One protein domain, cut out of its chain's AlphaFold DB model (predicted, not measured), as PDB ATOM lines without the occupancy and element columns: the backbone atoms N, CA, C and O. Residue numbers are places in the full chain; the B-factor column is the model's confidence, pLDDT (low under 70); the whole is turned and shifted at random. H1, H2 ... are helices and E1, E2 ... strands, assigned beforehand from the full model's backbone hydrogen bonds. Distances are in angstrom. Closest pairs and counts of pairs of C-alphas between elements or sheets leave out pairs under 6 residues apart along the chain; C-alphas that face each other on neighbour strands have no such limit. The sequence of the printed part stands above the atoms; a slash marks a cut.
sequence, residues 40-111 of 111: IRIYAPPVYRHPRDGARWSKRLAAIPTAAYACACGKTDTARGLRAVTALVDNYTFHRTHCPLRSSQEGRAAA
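AT A GLANCE: This is residues 40 to 111 of the 111 residues of an uncharacterized protein of Streptomyces sp. JV178 (UniProt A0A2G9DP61). A small antiparallel sheet, E1, E4 and E5, has the long helix H1 packed along one face, and its other face is bare. The hairpin of E2 and E3 lies beyond one end of this two-layer part, and at the other end residues 103 to 111, most of them in H2, stick out. The printed part has 72 residues, with named elements in the order E1 E2 E3 E4 E5 H1 H2; the class is mixed, helices and strands. The larger sheet has the order E1 - E4 - E5, and E2 - E3 is a second antiparallel sheet. The whole is extended, a rod spanning 59 by 23 by 15 A, with a radius of gyration of the C-alphas of 17.5 A.

IN THESE COORDINATES: Find C-alpha 40 at (173.570, 238.210, 377.712), where E1, residues 40 to 43, begins. Its sheet also holds E4, residues 66 to 70, 14.0 A long, and E5, residues 76 to 80, 14.3 A long. Look next at H1, residues 82 to 98, which runs 24.5 A from C-alpha 82 at (159.167, 233.752, 377.199). Along the chain between E1 and E4 you find E2, residues 46 to 48, and E3, residues 57 to 61, 9.7 A long. H2, residues 100 to 109, is 14.5 A long and ends with C-alpha 109 at (196.079, 233.852, 387.575).

HOW THE PARTS SIT: Start at the inner strand E4. It is antiparallel to E1 at 166 degrees, with N 41 and O 68 2.8 A apart, within hydrogen-bond range. E4 and E5 form a hairpin at 175 degrees, where N 69 and O 77 are 2.8 A apart. H1 is on this sheet at a height of 9.1 A, over E4 and E5. It runs along the strands, at 11 degrees to E4 on the local plane. The closest C-alphas of E5 and H1 are those of Ala 79 and Val 85, 5.2 A apart. E1 runs on into E2 across a break of 2 residues, at 33 degrees. E2 and E3 form a hairpin, antiparallel at 132 degrees, with N 58 and O 47 2.8 A apart. E3 and H1 are apart. H2 is not on the larger sheet. H1 and H2 are close but not clearly touching, with the C-alphas of Arg 96 and Arg 102 closest at 8.0 A; they run the same way at a shallow tilt of 34.7 degrees, only just short of steep. In H2 every O i to N i+4 pair is within hydrogen-bond range, and in H1 12 of 13 are.

THE WHOLE: Look to Arg 52 and Ala 111 for the two C-alphas farthest apart, at 58.7 A. The printed part has no cut, and no link is long. Residues 103 to 111 stand free, and these nine residues have pLDDT under 70; the mean of the printed part is 87.4.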
ATOM      1  N   ILE A  40     174.953 238.548 378.034       95.81
ATOM      2  CA  ILE A  40     173.570 238.210 377.712       95.81
ATOM      3  C   ILE A  40     172.758 239.502 377.703       95.81
ATOM      4  O   ILE A  40     172.926 240.354 378.577       95.81
ATOM      5  N   ARG A  41     171.869 239.646 376.724       95.56
ATOM      6  CA  ARG A  41     170.917 240.748 376.633       95.56
ATOM      7  C   ARG A  41     169.514 240.187 376.500       95.56
ATOM      8  O   ARG A  41     169.278 239.289 375.703       95.56
ATOM      9  N   ILE A  42     168.590 240.739 377.279       95.62
ATOM     10  CA  ILE A  42     167.175 240.373 377.271       95.62
ATOM     11  C   ILE A  42     166.377 241.630 376.946       95.62
ATOM     12  O   ILE A  42     166.494 242.646 377.631       95.62
ATOM     13  N   TYR A  43     165.551 241.552 375.915       93.88
ATOM     14  CA  TYR A  43     164.597 242.580 375.543       93.88
ATOM     15  C   TYR A  43     163.182 242.085 375.850       93.88
ATOM     16  O   TYR A  43     162.659 241.181 375.201       93.88
ATOM     17  N   ALA A  44     162.564 242.668 376.874       92.62
ATOM     18  CA  ALA A  44     161.233 242.302 377.349       92.62
ATOM     19  C   ALA A  44     160.490 243.568 377.820       92.62
ATOM     20  O   ALA A  44     160.368 243.801 379.024       92.62
ATOM     21  N   PRO A  45     160.048 244.437 376.892       90.62
ATOM     22  CA  PRO A  45     159.464 245.723 377.252       90.62
ATOM     23  C   PRO A  45     158.146 245.522 378.018       90.62
ATOM     24  O   PRO A  45     157.301 244.741 377.566       90.62
ATOM     25  N   PRO A  46     157.929 246.209 379.152       91.19
ATOM     26  CA  PRO A  46     156.656 246.169 379.863       91.19
ATOM     27  C   PRO A  46     155.591 247.009 379.146       91.19
ATOM     28  O   PRO A  46     155.901 247.949 378.414       91.19
ATOM     29  N   VAL A  47     154.314 246.721 379.398       91.44
ATOM     30  CA  VAL A  47     153.211 247.580 378.939       91.44
ATOM     31  C   VAL A  47     153.168 248.859 379.776       91.44
ATOM     32  O   VAL A  47     153.020 248.803 381.000       91.44
ATOM     33  N   TYR A  48     153.258 250.014 379.116       86.94
ATOM     34  CA  TYR A  48     152.996 251.307 379.742       86.94
ATOM     35  C   TYR A  48     151.516 251.429 380.109       86.94
ATOM     36  O   TYR A  48     150.650 251.108 379.294       86.94
ATOM     37  N   ARG A  49     151.220 251.881 381.333       85.88
ATOM     38  CA  ARG A  49     149.837 252.073 381.791       85.88
ATOM     39  C   ARG A  49     149.426 253.533 381.652       85.88
ATOM     40  O   ARG A  49     148.943 253.944 380.605       85.88
ATOM     41  N   HIS A  50     149.612 254.319 382.706       84.38
ATOM     42  CA  HIS A  50     149.214 255.720 382.743       84.38
ATOM     43  C   HIS A  50     150.182 256.509 383.641       84.38
ATOM     44  O   HIS A  50     150.645 255.955 384.640       84.38
ATOM     45  N   PRO A  51     150.474 257.795 383.354       84.94
ATOM     46  CA  PRO A  51     151.433 258.581 384.137       84.94
ATOM     47  C   PRO A  51     151.100 258.698 385.630       84.94
ATOM     48  O   PRO A  51     152.001 258.836 386.448       84.94
ATOM     49  N   ARG A  52     149.804 258.681 385.968       86.62
ATOM     50  CA  ARG A  52     149.295 258.825 387.344       86.62
ATOM     51  C   ARG A  52     149.047 257.493 388.060       86.62
ATOM     52  O   ARG A  52     148.597 257.503 389.198       86.62
ATOM     53  N   ASP A  53     149.279 256.363 387.395       81.81
ATOM     54  CA  ASP A  53     149.200 255.054 388.045       81.81
ATOM     55  C   ASP A  53     150.476 254.854 388.877       81.81
ATOM     56  O   ASP A  53     151.582 254.997 388.350       81.81
ATOM     57  N   GLY A  54     150.335 254.537 390.168       80.44
ATOM     58  CA  GLY A  54     151.482 254.280 391.049       80.44
ATOM     59  C   GLY A  54     152.368 253.139 390.532       80.44
ATOM     60  O   GLY A  54     153.585 253.168 390.697       80.44
ATOM     61  N   ALA A  55     151.775 252.185 389.804       78.75
ATOM     62  CA  ALA A  55     152.490 251.224 388.981       78.75
ATOM     63  C   ALA A  55     152.445 251.677 387.510       78.75
ATOM     64  O   ALA A  55     151.694 251.142 386.691       78.75
ATOM     65  N   ARG A  56     153.285 252.668 387.174       84.50
ATOM     66  CA  ARG A  56     153.428 253.270 385.829       84.50
ATOM     67  C   ARG A  56     153.641 252.238 384.706       84.50
ATOM     68  O   ARG A  56     153.259 252.478 383.558       84.50
ATOM     69  N   TRP A  57     154.208 251.080 385.047       86.38
ATOM     70  CA  TRP A  57     154.505 249.964 384.148       86.38
ATOM     71  C   TRP A  57     153.808 248.681 384.614       86.38
ATOM     72  O   TRP A  57     153.791 248.357 385.800       86.38
ATOM     73  N   SER A  58     153.241 247.930 383.672       85.75
ATOM     74  CA  SER A  58     152.633 246.621 383.916       85.75
ATOM     75  C   SER A  58     153.679 245.509 383.987       85.75
ATOM     76  O   SER A  58     154.717 245.577 383.335       85.75
ATOM     77  N   LYS A  59     153.347 244.414 384.683       85.75
ATOM     78  CA  LYS A  59     154.090 243.143 384.599       85.75
ATOM     79  C   LYS A  59     153.835 242.386 383.286       85.75
ATOM     80  O   LYS A  59     154.525 241.415 382.998       85.75
ATOM     81  N   ARG A  60     152.827 242.790 382.502       87.38
ATOM     82  CA  ARG A  60     152.586 242.235 381.162       87.38
ATOM     83  C   ARG A  60     153.618 242.782 380.183       87.38
ATOM     84  O   ARG A  60     153.935 243.969 380.220       87.38
ATOM     85  N   LEU A  61     154.079 241.919 379.287       89.19
ATOM     86  CA  LEU A  61     155.003 242.287 378.221       89.19
ATOM     87  C   LEU A  61     154.251 242.953 377.065       89.19
ATOM     88  O   LEU A  61     153.196 242.476 376.651       89.19
ATOM     89  N   ALA A  62     154.808 244.048 376.556       88.69
ATOM     90  CA  ALA A  62     154.300 244.786 375.402       88.69
ATOM     91  C   ALA A  62     154.698 244.140 374.067       88.69
ATOM     92  O   ALA A  62     154.085 244.416 373.042       88.69
ATOM     93  N   ALA A  63     155.714 243.275 374.077       91.19
ATOM     94  CA  ALA A  63     156.182 242.541 372.912       91.19
ATOM     95  C   ALA A  63     156.593 241.114 373.294       91.19
ATOM     96  O   ALA A  63     156.804 240.800 374.467       91.19
ATOM     97  N   ILE A  64     156.729 240.251 372.283       92.88
ATOM     98  CA  ILE A  64     157.331 238.927 372.464       92.88
ATOM     99  C   ILE A  64     158.780 239.148 372.916       92.88
ATOM    100  O   ILE A  64     159.520 239.817 372.191       92.88
ATOM    101  N   PRO A  65     159.196 238.612 374.075       94.69
ATOM    102  CA  PRO A  65     160.534 238.854 374.579       94.69
ATOM    103  C   PRO A  65     161.567 238.191 373.673       94.69
ATOM    104  O   PRO A  65     161.326 237.107 373.132       94.69
ATOM    105  N   THR A  66     162.716 238.830 373.530       95.62
ATOM    106  CA  THR A  66     163.871 238.295 372.816       95.62
ATOM    107  C   THR A  66     165.088 238.312 373.719       95.62
ATOM    108  O   THR A  66     165.168 239.097 374.664       95.62
ATOM    109  N   ALA A  67     166.033 237.424 373.456       96.25
ATOM    110  CA  ALA A  67     167.322 237.448 374.112       96.25
ATOM    111  C   ALA A  67     168.421 237.033 373.141       96.25
ATOM    112  O   ALA A  67     168.191 236.222 372.246       96.25
ATOM    113  N   ALA A  68     169.602 237.590 373.350       96.31
ATOM    114  CA  ALA A  68     170.813 237.259 372.627       96.31
ATOM    115  C   ALA A  68     171.939 237.049 373.636       96.31
ATOM    116  O   ALA A  68     172.018 237.733 374.661       96.31
ATOM    117  N   TYR A  69     172.796 236.082 373.358       94.56
ATOM    118  CA  TYR A  69     173.913 235.703 374.202       94.56
ATOM    119  C   TYR A  69     175.151 235.485 373.336       94.56
ATOM    120  O   TYR A  69     175.079 234.842 372.290       94.56
ATOM    121  N   ALA A  70     176.289 235.986 373.809       95.75
ATOM    122  CA  ALA A  70     177.597 235.663 373.267       95.75
ATOM    123  C   ALA A  70     178.640 235.516 374.378       95.75
ATOM    124  O   ALA A  70     178.619 236.220 375.390       95.75
ATOM    125  N   CYS A  71     179.589 234.611 374.174       95.56
ATOM    126  CA  CYS A  71     180.759 234.435 375.019       95.56
ATOM    127  C   CYS A  71     182.032 234.579 374.190       95.56
ATOM    128  O   CYS A  71     182.073 234.186 373.025       95.56
ATOM    129  N   ALA A  72     183.106 235.041 374.831       93.69
ATOM    130  CA  ALA A  72     184.435 235.133 374.234       93.69
ATOM    131  C   ALA A  72     184.973 233.780 373.733       93.69
ATOM    132  O   ALA A  72     185.878 233.744 372.908       93.69
ATOM    133  N   CYS A  73     184.409 232.654 374.194       92.12
ATOM    134  CA  CYS A  73     184.750 231.317 373.694       92.12
ATOM    135  C   CYS A  73     184.140 230.994 372.321       92.12
ATOM    136  O   CYS A  73     184.313 229.883 371.830       92.12
ATOM    137  N   GLY A  74     183.397 231.932 371.726       91.38
ATOM    138  CA  GLY A  74     182.726 231.777 370.437       91.38
ATOM    139  C   GLY A  74     181.310 231.204 370.528       91.38
ATOM    140  O   GLY A  74     180.608 231.173 369.522       91.38
ATOM    141  N   LYS A  75     180.841 230.783 371.714       93.75
ATOM    142  CA  LYS A  75     179.440 230.373 371.883       93.75
ATOM    143  C   LYS A  75     178.514 231.577 371.770       93.75
ATOM    144  O   LYS A  75     178.655 232.533 372.528       93.75
ATOM    145  N   THR A  76     177.540 231.474 370.876       94.81
ATOM    146  CA  THR A  76     176.470 232.451 370.688       94.81
ATOM    147  C   THR A  76     175.126 231.735 370.627       94.81
ATOM    148  O   THR A  76     175.064 230.574 370.225       94.81
ATOM    149  N   ASP A  77     174.064 232.397 371.078       94.81
ATOM    150  CA  ASP A  77     172.697 231.881 370.983       94.81
ATOM    151  C   ASP A  77     171.684 233.033 370.967       94.81
ATOM    152  O   ASP A  77     171.946 234.118 371.497       94.81
ATOM    153  N   THR A  78     170.510 232.799 370.384       95.31
ATOM    154  CA  THR A  78     169.398 233.754 370.383       95.31
ATOM    155  C   THR A  78     168.083 233.050 370.680       95.31
ATOM    156  O   THR A  78     167.846 231.916 370.275       95.31
ATOM    157  N   ALA A  79     167.190 233.734 371.388       95.88
ATOM    158  CA  ALA A  79     165.896 233.203 371.776       95.88
ATOM    159  C   ALA A  79     164.780 234.217 371.542       95.88
ATOM    160  O   ALA A  79     164.950 235.427 371.705       95.88
ATOM    161  N   ARG A  80     163.594 233.702 371.215       96.00
ATOM    162  CA  ARG A  80     162.364 234.481 371.062       96.00
ATOM    163  C   ARG A  80     161.212 233.776 371.770       96.00
ATOM    164  O   ARG A  80     160.964 232.596 371.549       96.00
ATOM    165  N   GLY A  81     160.470 234.521 372.579       94.44
ATOM    166  CA  GLY A  81     159.374 234.016 373.398       94.44
ATOM    167  C   GLY A  81     159.811 233.679 374.821       94.44
ATOM    168  O   GLY A  81     160.960 233.334 375.072       94.44
ATOM    169  N   LEU A  82     158.869 233.784 375.764       94.50
ATOM    170  CA  LEU A  82     159.167 233.752 377.199       94.50
ATOM    171  C   LEU A  82     159.918 232.481 377.616       94.50
ATOM    172  O   LEU A  82     160.962 232.574 378.245       94.50
ATOM    173  N   ARG A  83     159.427 231.305 377.201       97.00
ATOM    174  CA  ARG A  83     160.052 230.017 377.544       97.00
ATOM    175  C   ARG A  83     161.464 229.878 376.977       97.00
ATOM    176  O   ARG A  83     162.354 229.426 377.684       97.00
ATOM    177  N   ALA A  84     161.662 230.273 375.719       96.06
ATOM    178  CA  ALA A  84     162.966 230.187 375.071       96.06
ATOM    179  C   ALA A  84     163.968 231.156 375.712       96.06
ATOM    180  O   ALA A  84     165.113 230.792 375.936       96.06
ATOM    181  N   VAL A  85     163.523 232.368 376.056       97.50
ATOM    182  CA  VAL A  85     164.350 233.351 376.766       97.50
ATOM    183  C   VAL A  85     164.763 232.826 378.139       97.50
ATOM    184  O   VAL A  85     165.936 232.917 378.481       97.50
ATOM    185  N   THR A  86     163.844 232.232 378.906       97.88
ATOM    186  CA  THR A  86     164.182 231.600 380.192       97.88
ATOM    187  C   THR A  86     165.221 230.492 380.016       97.88
ATOM    188  O   THR A  86     166.253 230.528 380.676       97.88
ATOM    189  N   ALA A  87     165.015 229.580 379.061       98.06
ATOM    190  CA  ALA A  87     165.977 228.513 378.781       98.06
ATOM    191  C   ALA A  87     167.354 229.052 378.349       98.06
ATOM    192  O   ALA A  87     168.387 228.509 378.737       98.06
ATOM    193  N   LEU A  88     167.393 230.145 377.581       97.75
ATOM    194  CA  LEU A  88     168.644 230.788 377.178       97.75
ATOM    195  C   LEU A  88     169.377 231.413 378.377       97.75
ATOM    196  O   LEU A  88     170.604 231.342 378.440       97.75
ATOM    197  N   VAL A  89     168.655 231.968 379.356       97.62
ATOM    198  CA  VAL A  89     169.244 232.456 380.619       97.62
ATOM    199  C   VAL A  89     169.839 231.307 381.439       97.62
ATOM    200  O   VAL A  89     170.944 231.451 381.971       97.62
ATOM    201  N   ASP A  90     169.157 230.164 381.506       97.88
ATOM    202  CA  ASP A  90     169.669 228.968 382.185       97.88
ATOM    203  C   ASP A  90     170.937 228.445 381.491       97.88
ATOM    204  O   ASP A  90     171.967 228.238 382.138       97.88
ATOM    205  N   ASN A  91     170.912 228.343 380.157       96.44
ATOM    206  CA  ASN A  91     172.069 227.960 379.344       96.44
ATOM    207  C   ASN A  91     173.249 228.919 379.526       96.44
ATOM    208  O   ASN A  91     174.392 228.475 379.641       96.44
ATOM    209  N   TYR A  92     172.994 230.229 379.574       95.25
ATOM    210  CA  TYR A  92     174.016 231.237 379.852       95.25
ATOM    211  C   TYR A  92     174.630 231.051 381.242       95.25
ATOM    212  O   TYR A  92     175.854 231.066 381.379       95.25
ATOM    213  N   THR A  93     173.800 230.846 382.266       95.56
ATOM    214  CA  THR A  93     174.245 230.665 383.655       95.56
ATOM    215  C   THR A  93     175.100 229.411 383.796       95.56
ATOM    216  O   THR A  93     176.204 229.480 384.337       95.56
ATOM    217  N   PHE A  94     174.641 228.293 383.227       95.38
ATOM    218  CA  PHE A  94     175.407 227.052 383.151       95.38
ATOM    219  C   PHE A  94     176.713 227.254 382.374       95.38
ATOM    220  O   PHE A  94     177.796 226.889 382.825       95.38
ATOM    221  N   HIS A  95     176.664 227.893 381.208       94.31
ATOM    222  CA  HIS A  95     177.877 228.100 380.432       94.31
ATOM    223  C   HIS A  95     178.896 228.976 381.166       94.31
ATOM    224  O   HIS A  95     180.091 228.701 381.104       94.31
ATOM    225  N   ARG A  96     178.447 230.005 381.890       89.44
ATOM    226  CA  ARG A  96     179.318 230.921 382.628       89.44
ATOM    227  C   ARG A  96     180.180 230.204 383.676       89.44
ATOM    228  O   ARG A  96     181.290 230.671 383.940       89.44
ATOM    229  N   THR A  97     179.709 229.108 384.269       91.06
ATOM    230  CA  THR A  97     180.481 228.300 385.234       91.06
ATOM    231  C   THR A  97     181.338 227.227 384.564       91.06
ATOM    232  O   THR A  97     182.373 226.863 385.108       91.06
ATOM    233  N   HIS A  98     180.960 226.764 383.371       92.38
ATOM    234  CA  HIS A  98     181.657 225.701 382.633       92.38
ATOM    235  C   HIS A  98     182.472 226.201 381.429       92.38
ATOM    236  O   HIS A  98     182.880 225.415 380.573       92.38
ATOM    237  N   CYS A  99     182.677 227.513 381.305       91.62
ATOM    238  CA  CYS A  99     183.361 228.085 380.155       91.62
ATOM    239  C   CYS A  99     184.857 227.716 380.177       91.62
ATOM    240  O   CYS A  99     185.552 228.084 381.126       91.62
ATOM    241  N   PRO A 100     185.393 227.067 379.124       84.44
ATOM    242  CA  PRO A 100     186.789 226.624 379.103       84.44
ATOM    243  C   PRO A 100     187.792 227.785 379.050       84.44
ATOM    244  O   PRO A 100     188.909 227.670 379.545       84.44
ATOM    245  N   LEU A 101     187.411 228.935 378.478       83.19
ATOM    246  CA  LEU A 101     188.267 230.124 378.520       83.19
ATOM    247  C   LEU A 101     188.360 230.716 379.927       83.19
ATOM    248  O   LEU A 101     189.415 231.222 380.301       83.19
ATOM    249  N   ARG A 102     187.284 230.620 380.717       73.62
ATOM    250  CA  ARG A 102     187.273 231.082 382.107       73.62
ATOM    251  C   ARG A 102     188.162 230.202 382.984       73.62
ATOM    252  O   ARG A 102     189.007 230.733 383.697       73.62
ATOM    253  N   SER A 103     188.044 228.879 382.859       65.06
ATOM    254  CA  SER A 103     188.920 227.951 383.584       65.06
ATOM    255  C   SER A 103     190.392 228.101 383.174       65.06
ATOM    256  O   SER A 103     191.280 228.036 384.021       65.06
ATOM    257  N   SER A 104     190.671 228.383 381.894       62.00
ATOM    258  CA  SER A 104     192.033 228.679 381.424       62.00
ATOM    259  C   SER A 104     192.604 229.982 382.006       62.00
ATOM    260  O   SER A 104     193.814 230.063 382.216       62.00
ATOM    261  N   GLN A 105     191.774 230.993 382.290       61.19
ATOM    262  CA  GLN A 105     192.214 232.227 382.954       61.19
ATOM    263  C   GLN A 105     192.517 232.021 384.444       61.19
ATOM    264  O   GLN A 105     193.537 232.517 384.912       61.19
ATOM    265  N   GLU A 106     191.690 231.267 385.176       60.19
ATOM    266  CA  GLU A 106     191.932 230.962 386.598       60.19
ATOM    267  C   GLU A 106     193.244 230.186 386.800       60.19
ATOM    268  O   GLU A 106     194.006 230.498 387.711       60.19
ATOM    269  N   GLY A 107     193.578 229.264 385.890       56.31
ATOM    270  CA  GLY A 107     194.863 228.556 385.917       56.31
ATOM    271  C   GLY A 107     196.092 229.432 385.628       56.31
ATOM    272  O   GLY A 107     197.179 229.102 386.085       56.31
ATOM    273  N   ARG A 108     195.945 230.552 384.902       55.78
ATOM    274  CA  ARG A 108     197.040 231.522 384.681       55.78
ATOM    275  C   ARG A 108     197.170 232.540 385.809       55.78
ATOM    276  O   ARG A 108     198.268 233.014 386.051       55.78
ATOM    277  N   ALA A 109     196.068 232.904 386.461       54.81
ATOM    278  CA  ALA A 109     196.079 233.852 387.575       54.81
ATOM    279  C   ALA A 109     196.626 233.243 388.882       54.81
ATOM    280  O   ALA A 109     196.936 233.982 389.809       54.81
ATOM    281  N   ALA A 110     196.725 231.913 388.960       55.09
ATOM    282  CA  ALA A 110     197.216 231.178 390.126       55.09
ATOM    283  C   ALA A 110     198.699 230.749 390.035       55.09
ATOM    284  O   ALA A 110     199.141 229.982 390.890       55.09
ATOM    285  N   ALA A 111     199.440 231.194 389.010       48.69
ATOM    286  CA  ALA A 111     200.838 230.830 388.750       48.69
ATOM    287  C   ALA A 111     201.805 231.999 388.985       48.69
ATOM    288  O   ALA A 111     201.409 233.154 388.707       48.69
TER     289      ALA A 111